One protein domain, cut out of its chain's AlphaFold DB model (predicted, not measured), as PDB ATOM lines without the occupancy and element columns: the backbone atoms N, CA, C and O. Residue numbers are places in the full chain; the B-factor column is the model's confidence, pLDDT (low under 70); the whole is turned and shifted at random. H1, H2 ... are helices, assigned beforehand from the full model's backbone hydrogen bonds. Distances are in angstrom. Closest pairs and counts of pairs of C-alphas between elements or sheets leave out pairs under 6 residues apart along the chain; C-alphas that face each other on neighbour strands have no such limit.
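AT A GLANCE: This is residues 55 to 130 of the 227 residues of an uncharacterized protein of Trichoderma harzianum CBS 226.95 (UniProt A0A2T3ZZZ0). A long single helix, H1, sticks out as a free arm, and after a short link, residues 83 to 89, comes a helical hairpin in which the longer H3 folds back beside the short H2. The two helices of the hairpin touch each other, while H1 touches neither of them, and the arm together with the hairpin gives the model its length. The printed part has 76 residues with three named helices, H1, H2 and H3 in that order, and no named strand, and its class is all helix. It is extended, with a radius of gyration of the C-alphas of 22.3 A, and the C-alphas span 74 by 24 by 16 A.

IN THESE COORDINATES: H1 is the longest helix, residues 55 to 82, and measures 40.6 A from C-alpha 55 at (-24.320, 19.329, 67.824) to C-alpha 82 at (-26.362, -14.829, 46.041). H2, residues 90 to 99, is 14.4 A long. H3, residues 107 to 130, is 34.5 A long and ends with C-alpha 130 at (-35.444, -8.106, 38.275).

HOW THE PARTS SIT: H1 is apart from both H2 and H3. Residues 55 to 89, of which 55 to 82 belong to H1, stand free. H2 and H3 touch, with 8 pairs of C-alphas within 8 A, and their closest C-alphas are those of Ser 91 and Gln 120, 6.6 A apart. H3 touches H2 with residues 113 to 123 alone. Their lines stand at 37 degrees, only just a steep tilt, and they run opposite ways as a hairpin. Their centres are 9.9 A apart. Residues 102 to 112, of which 107 to 112 belong to H3, also stand free. In H1, H2 and H3 every backbone O i to N i+4 pair is within hydrogen-bond range.

THE WHOLE: The two C-alphas farthest apart in the domain are those of Lys 56 and Gln 105, at 74.1 A. The first and last printed C-alphas, of Ala 55 and Asn 130, are 41.8 A apart. The printed part has no cut. The links H1 to H2 and H2 to H3 each have 7 residues and are short, and no link is long. The mean pLDDT of the printed part is 72.3. It is under 70 for 27 residues: 55, 58, 76 to 92, 98, 100 to 105 and 130. H3 has a mean pLDDT of 81, H1 of 73 and H2 of 72.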
ATOM      1  N   ALA A  55     -24.111  19.264  69.276       63.72
ATOM      2  CA  ALA A  55     -24.320  19.329  67.824       63.72
ATOM      3  C   ALA A  55     -23.245  18.572  67.013       63.72
ATOM      4  O   ALA A  55     -23.550  17.952  65.993       63.72
ATOM      5  N   LYS A  56     -21.983  18.578  67.469       74.44
ATOM      6  CA  LYS A  56     -20.903  17.794  66.842       74.44
ATOM      7  C   LYS A  56     -21.065  16.293  67.086       74.44
ATOM      8  O   LYS A  56     -20.803  15.515  66.174       74.44
ATOM      9  N   SER A  57     -21.511  15.895  68.279       72.56
ATOM     10  CA  SER A  57     -21.813  14.495  68.596       72.56
ATOM     11  C   SER A  57     -22.954  13.977  67.723       72.56
ATOM     12  O   SER A  57     -22.756  13.009  66.997       72.56
ATOM     13  N   ALA A  58     -24.080  14.697  67.684       68.69
ATOM     14  CA  ALA A  58     -25.238  14.352  66.862       68.69
ATOM     15  C   ALA A  58     -24.881  14.243  65.369       68.69
ATOM     16  O   ALA A  58     -25.259  13.276  64.717       68.69
ATOM     17  N   LYS A  59     -24.073  15.168  64.824       79.88
ATOM     18  CA  LYS A  59     -23.601  15.076  63.430       79.88
ATOM     19  C   LYS A  59     -22.750  13.825  63.169       79.88
ATOM     20  O   LYS A  59     -22.880  13.211  62.113       79.88
ATOM     21  N   ASN A  60     -21.879  13.447  64.105       83.25
ATOM     22  CA  ASN A  60     -21.057  12.239  63.980       83.25
ATOM     23  C   ASN A  60     -21.891  10.955  64.116       83.25
ATOM     24  O   ASN A  60     -21.579   9.956  63.476       83.25
ATOM     25  N   GLU A  61     -22.939  10.985  64.932       77.69
ATOM     26  CA  GLU A  61     -23.869   9.876  65.154       77.69
ATOM     27  C   GLU A  61     -24.783   9.656  63.943       77.69
ATOM     28  O   GLU A  61     -24.819   8.553  63.408       77.69
ATOM     29  N   ILE A  62     -25.378  10.725  63.397       75.88
ATOM     30  CA  ILE A  62     -26.106  10.699  62.116       75.88
ATOM     31  C   ILE A  62     -25.221  10.126  61.002       75.88
ATOM     32  O   ILE A  62     -25.667   9.269  60.243       75.88
ATOM     33  N   ARG A  63     -23.950  10.550  60.925       84.25
ATOM     34  CA  ARG A  63     -23.005  10.028  59.928       84.25
ATOM     35  C   ARG A  63     -22.743   8.528  60.104       84.25
ATOM     36  O   ARG A  63     -22.826   7.800  59.126       84.25
ATOM     37  N   ARG A  64     -22.481   8.060  61.329       86.19
ATOM     38  CA  ARG A  64     -22.291   6.624  61.616       86.19
ATOM     39  C   ARG A  64     -23.525   5.799  61.262       86.19
ATOM     40  O   ARG A  64     -23.380   4.716  60.707       86.19
ATOM     41  N   ASN A  65     -24.717   6.316  61.547       80.56
ATOM     42  CA  ASN A  65     -25.969   5.634  61.234       80.56
ATOM     43  C   ASN A  65     -26.198   5.574  59.715       80.56
ATOM     44  O   ASN A  65     -26.596   4.528  59.211       80.56
ATOM     45  N   ALA A  66     -25.863   6.636  58.973       79.25
ATOM     46  CA  ALA A  66     -25.885   6.638  57.509       79.25
ATOM     47  C   ALA A  66     -24.863   5.650  56.906       79.25
ATOM     48  O   ALA A  66     -25.224   4.845  56.052       79.25
ATOM     49  N   ASP A  67     -23.618   5.649  57.398       86.06
ATOM     50  CA  ASP A  67     -22.572   4.705  56.977       86.06
ATOM     51  C   ASP A  67     -22.975   3.241  57.287       86.06
ATOM     52  O   ASP A  67     -22.705   2.329  56.502       86.06
ATOM     53  N   SER A  68     -23.677   3.005  58.405       84.38
ATOM     54  CA  SER A  68     -24.234   1.694  58.772       84.38
ATOM     55  C   SER A  68     -25.416   1.277  57.891       84.38
ATOM     56  O   SER A  68     -25.521   0.104  57.539       84.38
ATOM     57  N   LEU A  69     -26.297   2.212  57.520       78.81
ATOM     58  CA  LEU A  69     -27.407   1.964  56.595       78.81
ATOM     59  C   LEU A  69     -26.893   1.590  55.204       78.81
ATOM     60  O   LEU A  69     -27.350   0.603  54.637       78.81
ATOM     61  N   LEU A  70     -25.897   2.321  54.693       83.19
ATOM     62  CA  LEU A  70     -25.234   1.994  53.429       83.19
ATOM     63  C   LEU A  70     -24.633   0.583  53.457       83.19
ATOM     64  O   LEU A  70     -24.826  -0.170  52.508       83.19
ATOM     65  N   ARG A  71     -23.989   0.187  54.565       82.19
ATOM     66  CA  ARG A  71     -23.514  -1.194  54.761       82.19
ATOM     67  C   ARG A  71     -24.642  -2.223  54.745       82.19
ATOM     68  O   ARG A  71     -24.516  -3.208  54.035       82.19
ATOM     69  N   MET A  72     -25.746  -2.000  55.463       81.38
ATOM     70  CA  MET A  72     -26.877  -2.940  55.449       81.38
ATOM     71  C   MET A  72     -27.513  -3.077  54.061       81.38
ATOM     72  O   MET A  72     -27.897  -4.180  53.682       81.38
ATOM     73  N   ILE A  73     -27.610  -1.985  53.298       72.81
ATOM     74  CA  ILE A  73     -28.129  -1.997  51.923       72.81
ATOM     75  C   ILE A  73     -27.181  -2.777  51.002       72.81
ATOM     76  O   ILE A  73     -27.635  -3.635  50.249       72.81
ATOM     77  N   GLU A  74     -25.873  -2.533  51.097       76.31
ATOM     78  CA  GLU A  74     -24.837  -3.254  50.346       76.31
ATOM     79  C   GLU A  74     -24.832  -4.756  50.698       76.31
ATOM     80  O   GLU A  74     -24.849  -5.610  49.811       76.31
ATOM     81  N   ASP A  75     -24.897  -5.102  51.986       73.38
ATOM     82  CA  ASP A  75     -24.953  -6.486  52.458       73.38
ATOM     83  C   ASP A  75     -26.254  -7.179  52.009       73.38
ATOM     84  O   ASP A  75     -26.215  -8.325  51.557       73.38
ATOM     85  N   GLN A  76     -27.415  -6.510  52.060       67.31
ATOM     86  CA  GLN A  76     -28.670  -7.068  51.537       67.31
ATOM     87  C   GLN A  76     -28.636  -7.251  50.018       67.31
ATOM     88  O   GLN A  76     -29.055  -8.300  49.533       67.31
ATOM     89  N   TYR A  77     -28.109  -6.283  49.266       63.91
ATOM     90  CA  TYR A  77     -28.005  -6.354  47.809       63.91
ATOM     91  C   TYR A  77     -27.112  -7.523  47.359       63.91
ATOM     92  O   TYR A  77     -27.491  -8.309  46.486       63.91
ATOM     93  N   ASN A  78     -25.963  -7.702  48.014       65.56
ATOM     94  CA  ASN A  78     -25.043  -8.798  47.714       65.56
ATOM     95  C   ASN A  78     -25.593 -10.170  48.159       65.56
ATOM     96  O   ASN A  78     -25.461 -11.148  47.419       65.56
ATOM     97  N   ASN A  79     -26.287 -10.257  49.301       58.34
ATOM     98  CA  ASN A  79     -26.934 -11.501  49.739       58.34
ATOM     99  C   ASN A  79     -28.148 -11.881  48.869       58.34
ATOM    100  O   ASN A  79     -28.288 -13.048  48.496       58.34
ATOM    101  N   ALA A  80     -28.986 -10.916  48.474       54.34
ATOM    102  CA  ALA A  80     -30.119 -11.143  47.573       54.34
ATOM    103  C   ALA A  80     -29.660 -11.670  46.204       54.34
ATOM    104  O   ALA A  80     -30.276 -12.578  45.649       54.34
ATOM    105  N   ARG A  81     -28.524 -11.171  45.697       49.34
ATOM    106  CA  ARG A  81     -27.903 -11.656  44.458       49.34
ATOM    107  C   ARG A  81     -27.317 -13.071  44.575       49.34
ATOM    108  O   ARG A  81     -27.249 -13.777  43.573       49.34
ATOM    109  N   SER A  82     -26.921 -13.493  45.776       47.09
ATOM    110  CA  SER A  82     -26.362 -14.829  46.041       47.09
ATOM    111  C   SER A  82     -27.443 -15.916  46.216       47.09
ATOM    112  O   SER A  82     -27.212 -17.085  45.916       47.09
ATOM    113  N   GLY A  83     -28.654 -15.543  46.648       46.12
ATOM    114  CA  GLY A  83     -29.731 -16.490  46.979       46.12
ATOM    115  C   GLY A  83     -30.460 -17.157  45.799       46.12
ATOM    116  O   GLY A  83     -31.122 -18.174  45.999       46.12
ATOM    117  N   ILE A  84     -30.350 -16.637  44.570       47.50
ATOM    118  CA  ILE A  84     -31.161 -17.083  43.410       47.50
ATOM    119  C   ILE A  84     -30.481 -18.219  42.610       47.50
ATOM    120  O   ILE A  84     -30.591 -18.298  41.390       47.50
ATOM    121  N   THR A  85     -29.773 -19.132  43.285       45.41
ATOM    122  CA  THR A  85     -29.155 -20.313  42.643       45.41
ATOM    123  C   THR A  85     -29.434 -21.581  43.452       45.41
ATOM    124  O   THR A  85     -28.547 -22.156  44.075       45.41
ATOM    125  N   GLY A  86     -30.706 -21.995  43.498       42.94
ATOM    126  CA  GLY A  86     -31.161 -23.018  44.445       42.94
ATOM    127  C   GLY A  86     -32.374 -23.845  44.021       42.94
ATOM    128  O   GLY A  86     -33.230 -24.081  44.865       42.94
ATOM    129  N   ASN A  87     -32.448 -24.259  42.748       46.66
ATOM    130  CA  ASN A  87     -33.164 -25.425  42.166       46.66
ATOM    131  C   ASN A  87     -34.644 -25.723  42.543       46.66
ATOM    132  O   ASN A  87     -35.229 -26.661  42.010       46.66
ATOM    133  N   ASN A  88     -35.278 -24.909  43.384       52.62
ATOM    134  CA  ASN A  88     -36.607 -25.105  43.970       52.62
ATOM    135  C   ASN A  88     -37.571 -23.960  43.598       52.62
ATOM    136  O   ASN A  88     -38.489 -23.651  44.359       52.62
ATOM    137  N   SER A  89     -37.326 -23.292  42.463       63.69
ATOM    138  CA  SER A  89     -38.084 -22.112  42.024       63.69
ATOM    139  C   SER A  89     -39.589 -22.389  41.957       63.69
ATOM    140  O   SER A  89     -40.025 -23.434  41.473       63.69
ATOM    141  N   LEU A  90     -40.400 -21.417  42.382       67.94
ATOM    142  CA  LEU A  90     -41.851 -21.446  42.176       67.94
ATOM    143  C   LEU A  90     -42.210 -21.648  40.694       67.94
ATOM    144  O   LEU A  90     -43.171 -22.359  40.409       67.94
ATOM    145  N   SER A  91     -41.393 -21.128  39.770       69.25
ATOM    146  CA  SER A  91     -41.565 -21.309  38.322       69.25
ATOM    147  C   SER A  91     -41.545 -22.786  37.898       69.25
ATOM    148  O   SER A  91     -42.393 -23.211  37.112       69.25
ATOM    149  N   SER A  92     -40.658 -23.622  38.464       69.31
ATOM    150  CA  SER A  92     -40.599 -25.048  38.098       69.31
ATOM    151  C   SER A  92     -41.787 -25.841  38.646       69.31
ATOM    152  O   SER A  92     -42.314 -26.712  37.956       69.31
ATOM    153  N   LYS A  93     -42.278 -25.493  39.844       75.50
ATOM    154  CA  LYS A  93     -43.502 -26.082  40.419       75.50
ATOM    155  C   LYS A  93     -44.751 -25.697  39.626       75.50
ATOM    156  O   LYS A  93     -45.583 -26.555  39.354       75.50
ATOM    157  N   ILE A  94     -44.864 -24.429  39.227       74.06
ATOM    158  CA  ILE A  94     -45.956 -23.934  38.378       74.06
ATOM    159  C   ILE A  94     -45.918 -24.622  37.007       74.06
ATOM    160  O   ILE A  94     -46.940 -25.125  36.550       74.06
ATOM    161  N   SER A  95     -44.734 -24.739  36.398       75.94
ATOM    162  CA  SER A  95     -44.548 -25.428  35.115       75.94
ATOM    163  C   SER A  95     -44.964 -26.902  35.169       75.94
ATOM    164  O   SER A  95     -45.607 -27.379  34.239       75.94
ATOM    165  N   ALA A  96     -44.662 -27.614  36.262       76.00
ATOM    166  CA  ALA A  96     -45.091 -29.001  36.449       76.00
ATOM    167  C   ALA A  96     -46.625 -29.133  36.524       76.00
ATOM    168  O   ALA A  96     -47.196 -29.989  35.857       76.00
ATOM    169  N   ILE A  97     -47.301 -28.243  37.262       73.69
ATOM    170  CA  ILE A  97     -48.773 -28.230  37.373       73.69
ATOM    171  C   ILE A  97     -49.444 -27.915  36.023       73.69
ATOM    172  O   ILE A  97     -50.534 -28.403  35.748       73.69
ATOM    173  N   LEU A  98     -48.798 -27.119  35.167       69.81
ATOM    174  CA  LEU A  98     -49.295 -26.789  33.825       69.81
ATOM    175  C   LEU A  98     -48.983 -27.863  32.766       69.81
ATOM    176  O   LEU A  98     -49.581 -27.838  31.690       69.81
ATOM    177  N   GLN A  99     -48.056 -28.787  33.045       71.62
ATOM    178  CA  GLN A  99     -47.778 -29.957  32.201       71.62
ATOM    179  C   GLN A  99     -48.617 -31.183  32.575       71.62
ATOM    180  O   GLN A  99     -48.799 -32.056  31.726       71.62
ATOM    181  N   ASP A 100     -49.157 -31.244  33.796       65.50
ATOM    182  CA  ASP A 100     -50.078 -32.295  34.249       65.50
ATOM    183  C   ASP A 100     -51.482 -32.087  33.644       65.50
ATOM    184  O   ASP A 100     -52.467 -31.769  34.310       65.50
ATOM    185  N   GLY A 101     -51.542 -32.187  32.312       58.75
ATOM    186  CA  GLY A 101     -52.698 -31.929  31.460       58.75
ATOM    187  C   GLY A 101     -53.779 -33.002  31.561       58.75
ATOM    188  O   GLY A 101     -54.135 -33.620  30.561       58.75
ATOM    189  N   LEU A 102     -54.318 -33.210  32.763       59.66
ATOM    190  CA  LEU A 102     -55.535 -33.984  32.980       59.66
ATOM    191  C   LEU A 102     -56.715 -33.255  32.332       59.66
ATOM    192  O   LEU A 102     -57.230 -32.272  32.874       59.66
ATOM    193  N   ASP A 103     -57.123 -33.755  31.165       58.88
ATOM    194  CA  ASP A 103     -58.192 -33.215  30.322       58.88
ATOM    195  C   ASP A 103     -59.559 -33.384  31.007       58.88
ATOM    196  O   ASP A 103     -60.334 -34.312  30.769       58.88
ATOM    197  N   THR A 104     -59.805 -32.515  31.984       60.88
ATOM    198  CA  THR A 104     -60.958 -32.560  32.873       60.88
ATOM    199  C   THR A 104     -61.921 -31.438  32.522       60.88
ATOM    200  O   THR A 104     -61.627 -30.253  32.684       60.88
ATOM    201  N   GLN A 105     -63.136 -31.828  32.133       62.50
ATOM    202  CA  GLN A 105     -64.270 -30.954  31.794       62.50
ATOM    203  C   GLN A 105     -64.818 -30.141  32.996       62.50
ATOM    204  O   GLN A 105     -65.961 -29.684  32.999       62.50
ATOM    205  N   SER A 106     -64.026 -29.983  34.059       73.50
ATOM    206  CA  SER A 106     -64.371 -29.236  35.261       73.50
ATOM    207  C   SER A 106     -64.100 -27.749  35.049       73.50
ATOM    208  O   SER A 106     -62.954 -27.317  34.917       73.50
ATOM    209  N   VAL A 107     -65.161 -26.942  35.098       76.31
ATOM    210  CA  VAL A 107     -65.081 -25.470  35.030       76.31
ATOM    211  C   VAL A 107     -64.143 -24.908  36.110       76.31
ATOM    212  O   VAL A 107     -63.406 -23.957  35.862       76.31
ATOM    213  N   ILE A 108     -64.115 -25.536  37.292       77.62
ATOM    214  CA  ILE A 108     -63.233 -25.149  38.403       77.62
ATOM    215  C   ILE A 108     -61.762 -25.407  38.047       77.62
ATOM    216  O   ILE A 108     -60.918 -24.559  38.330       77.62
ATOM    217  N   TYR A 109     -61.458 -26.530  37.385       78.38
ATOM    218  CA  TYR A 109     -60.104 -26.843  36.919       78.38
ATOM    219  C   TYR A 109     -59.643 -25.861  35.835       78.38
ATOM    220  O   TYR A 109     -58.565 -25.284  35.937       78.38
ATOM    221  N   GLN A 110     -60.486 -25.562  34.842       76.94
ATOM    222  CA  GLN A 110     -60.161 -24.554  33.822       76.94
ATOM    223  C   GLN A 110     -59.926 -23.158  34.437       76.94
ATOM    224  O   GLN A 110     -58.998 -22.438  34.045       76.94
ATOM    225  N   GLN A 111     -60.717 -22.775  35.447       81.19
ATOM    226  CA  GLN A 111     -60.545 -21.498  36.140       81.19
ATOM    227  C   GLN A 111     -59.291 -21.467  37.034       81.19
ATOM    228  O   GLN A 111     -58.630 -20.431  37.111       81.19
ATOM    229  N   SER A 112     -58.920 -22.565  37.699       80.19
ATOM    230  CA  SER A 112     -57.666 -22.623  38.464       80.19
ATOM    231  C   SER A 112     -56.449 -22.621  37.534       80.19
ATOM    232  O   SER A 112     -55.527 -21.835  37.739       80.19
ATOM    233  N   HIS A 113     -56.486 -23.403  36.455       81.06
ATOM    234  CA  HIS A 113     -55.423 -23.508  35.457       81.06
ATOM    235  C   HIS A 113     -55.144 -22.170  34.747       81.06
ATOM    236  O   HIS A 113     -53.988 -21.783  34.583       81.06
ATOM    237  N   SER A 114     -56.184 -21.400  34.400       80.62
ATOM    238  CA  SER A 114     -56.010 -20.042  33.851       80.62
ATOM    239  C   SER A 114     -55.361 -19.074  34.849       80.62
ATOM    240  O   SER A 114     -54.432 -18.365  34.471       80.62
ATOM    241  N   ARG A 115     -55.753 -19.098  36.132       83.69
ATOM    242  CA  ARG A 115     -55.095 -18.297  37.186       83.69
ATOM    243  C   ARG A 115     -53.630 -18.692  37.396       83.69
ATOM    244  O   ARG A 115     -52.798 -17.818  37.611       83.69
ATOM    245  N   ILE A 116     -53.307 -19.985  37.316       86.31
ATOM    246  CA  ILE A 116     -51.931 -20.490  37.441       86.31
ATOM    247  C   ILE A 116     -51.073 -20.028  36.250       86.31
ATOM    248  O   ILE A 116     -49.934 -19.615  36.459       86.31
ATOM    249  N   LYS A 117     -51.626 -19.983  35.028       84.56
ATOM    250  CA  LYS A 117     -50.954 -19.366  33.868       84.56
ATOM    251  C   LYS A 117     -50.714 -17.868  34.051       84.56
ATOM    252  O   LYS A 117     -49.625 -17.396  33.741       84.56
ATOM    253  N   THR A 118     -51.685 -17.119  34.582       85.94
ATOM    254  CA  THR A 118     -51.480 -15.697  34.914       85.94
ATOM    255  C   THR A 118     -50.373 -15.527  35.953       85.94
ATOM    256  O   THR A 118     -49.513 -14.672  35.778       85.94
ATOM    257  N   LEU A 119     -50.342 -16.371  36.992       86.31
ATOM    258  CA  LEU A 119     -49.281 -16.344  37.998       86.31
ATOM    259  C   LEU A 119     -47.901 -16.615  37.380       86.31
ATOM    260  O   LEU A 119     -46.958 -15.901  37.709       86.31
ATOM    261  N   GLN A 120     -47.790 -17.588  36.465       84.69
ATOM    262  CA  GLN A 120     -46.554 -17.847  35.723       84.69
ATOM    263  C   GLN A 120     -46.090 -16.598  34.967       84.69
ATOM    264  O   GLN A 120     -44.975 -16.142  35.186       84.69
ATOM    265  N   HIS A 121     -46.978 -15.993  34.171       84.06
ATOM    266  CA  HIS A 121     -46.676 -14.778  33.411       84.06
ATOM    267  C   HIS A 121     -46.172 -13.646  34.314       84.06
ATOM    268  O   HIS A 121     -45.127 -13.069  34.043       84.06
ATOM    269  N   THR A 122     -46.851 -13.382  35.436       85.31
ATOM    270  CA  THR A 122     -46.418 -12.339  36.384       85.31
ATOM    271  C   THR A 122     -45.095 -12.660  37.083       85.31
ATOM    272  O   THR A 122     -44.371 -11.746  37.474       85.31
ATOM    273  N   LEU A 123     -44.764 -13.944  37.252       84.81
ATOM    274  CA  LEU A 123     -43.485 -14.376  37.812       84.81
ATOM    275  C   LEU A 123     -42.354 -14.193  36.791       84.81
ATOM    276  O   LEU A 123     -41.279 -13.736  37.166       84.81
ATOM    277  N   ASP A 124     -42.612 -14.491  35.517       81.38
ATOM    278  CA  ASP A 124     -41.671 -14.292  34.414       81.38
ATOM    279  C   ASP A 124     -41.471 -12.786  34.117       81.38
ATOM    280  O   ASP A 124     -40.348 -12.342  33.879       81.38
ATOM    281  N   GLU A 125     -42.520 -11.960  34.220       83.00
ATOM    282  CA  GLU A 125     -42.437 -10.487  34.202       83.00
ATOM    283  C   GLU A 125     -41.612  -9.950  35.381       83.00
ATOM    284  O   GLU A 125     -40.726  -9.117  35.196       83.00
ATOM    285  N   TYR A 126     -41.843 -10.452  36.598       79.69
ATOM    286  CA  TYR A 126     -41.029 -10.084  37.757       79.69
ATOM    287  C   TYR A 126     -39.566 -10.513  37.581       79.69
ATOM    288  O   TYR A 126     -38.657  -9.730  37.849       79.69
ATOM    289  N   GLU A 127     -39.316 -11.738  37.111       75.44
ATOM    290  CA  GLU A 127     -37.961 -12.245  36.916       75.44
ATOM    291  C   GLU A 127     -37.238 -11.516  35.778       75.44
ATOM    292  O   GLU A 127     -36.053 -11.233  35.923       75.44
ATOM    293  N   THR A 128     -37.915 -11.129  34.694       75.88
ATOM    294  CA  THR A 128     -37.315 -10.292  33.639       75.88
ATOM    295  C   THR A 128     -36.992  -8.889  34.149       75.88
ATOM    296  O   THR A 128     -35.839  -8.480  34.045       75.88
ATOM    297  N   VAL A 129     -37.934  -8.199  34.805       74.50
ATOM    298  CA  VAL A 129     -37.712  -6.864  35.401       74.50
ATOM    299  C   VAL A 129     -36.618  -6.870  36.481       74.50
ATOM    300  O   VAL A 129     -35.916  -5.875  36.645       74.50
ATOM    301  N   ASN A 130     -36.446  -7.976  37.212       66.88
ATOM    302  CA  ASN A 130     -35.444  -8.106  38.275       66.88
ATOM    303  C   ASN A 130     -34.085  -8.659  37.784       66.88
ATOM    304  O   ASN A 130     -33.051  -8.359  38.384       66.88
TER     305      ASN A 130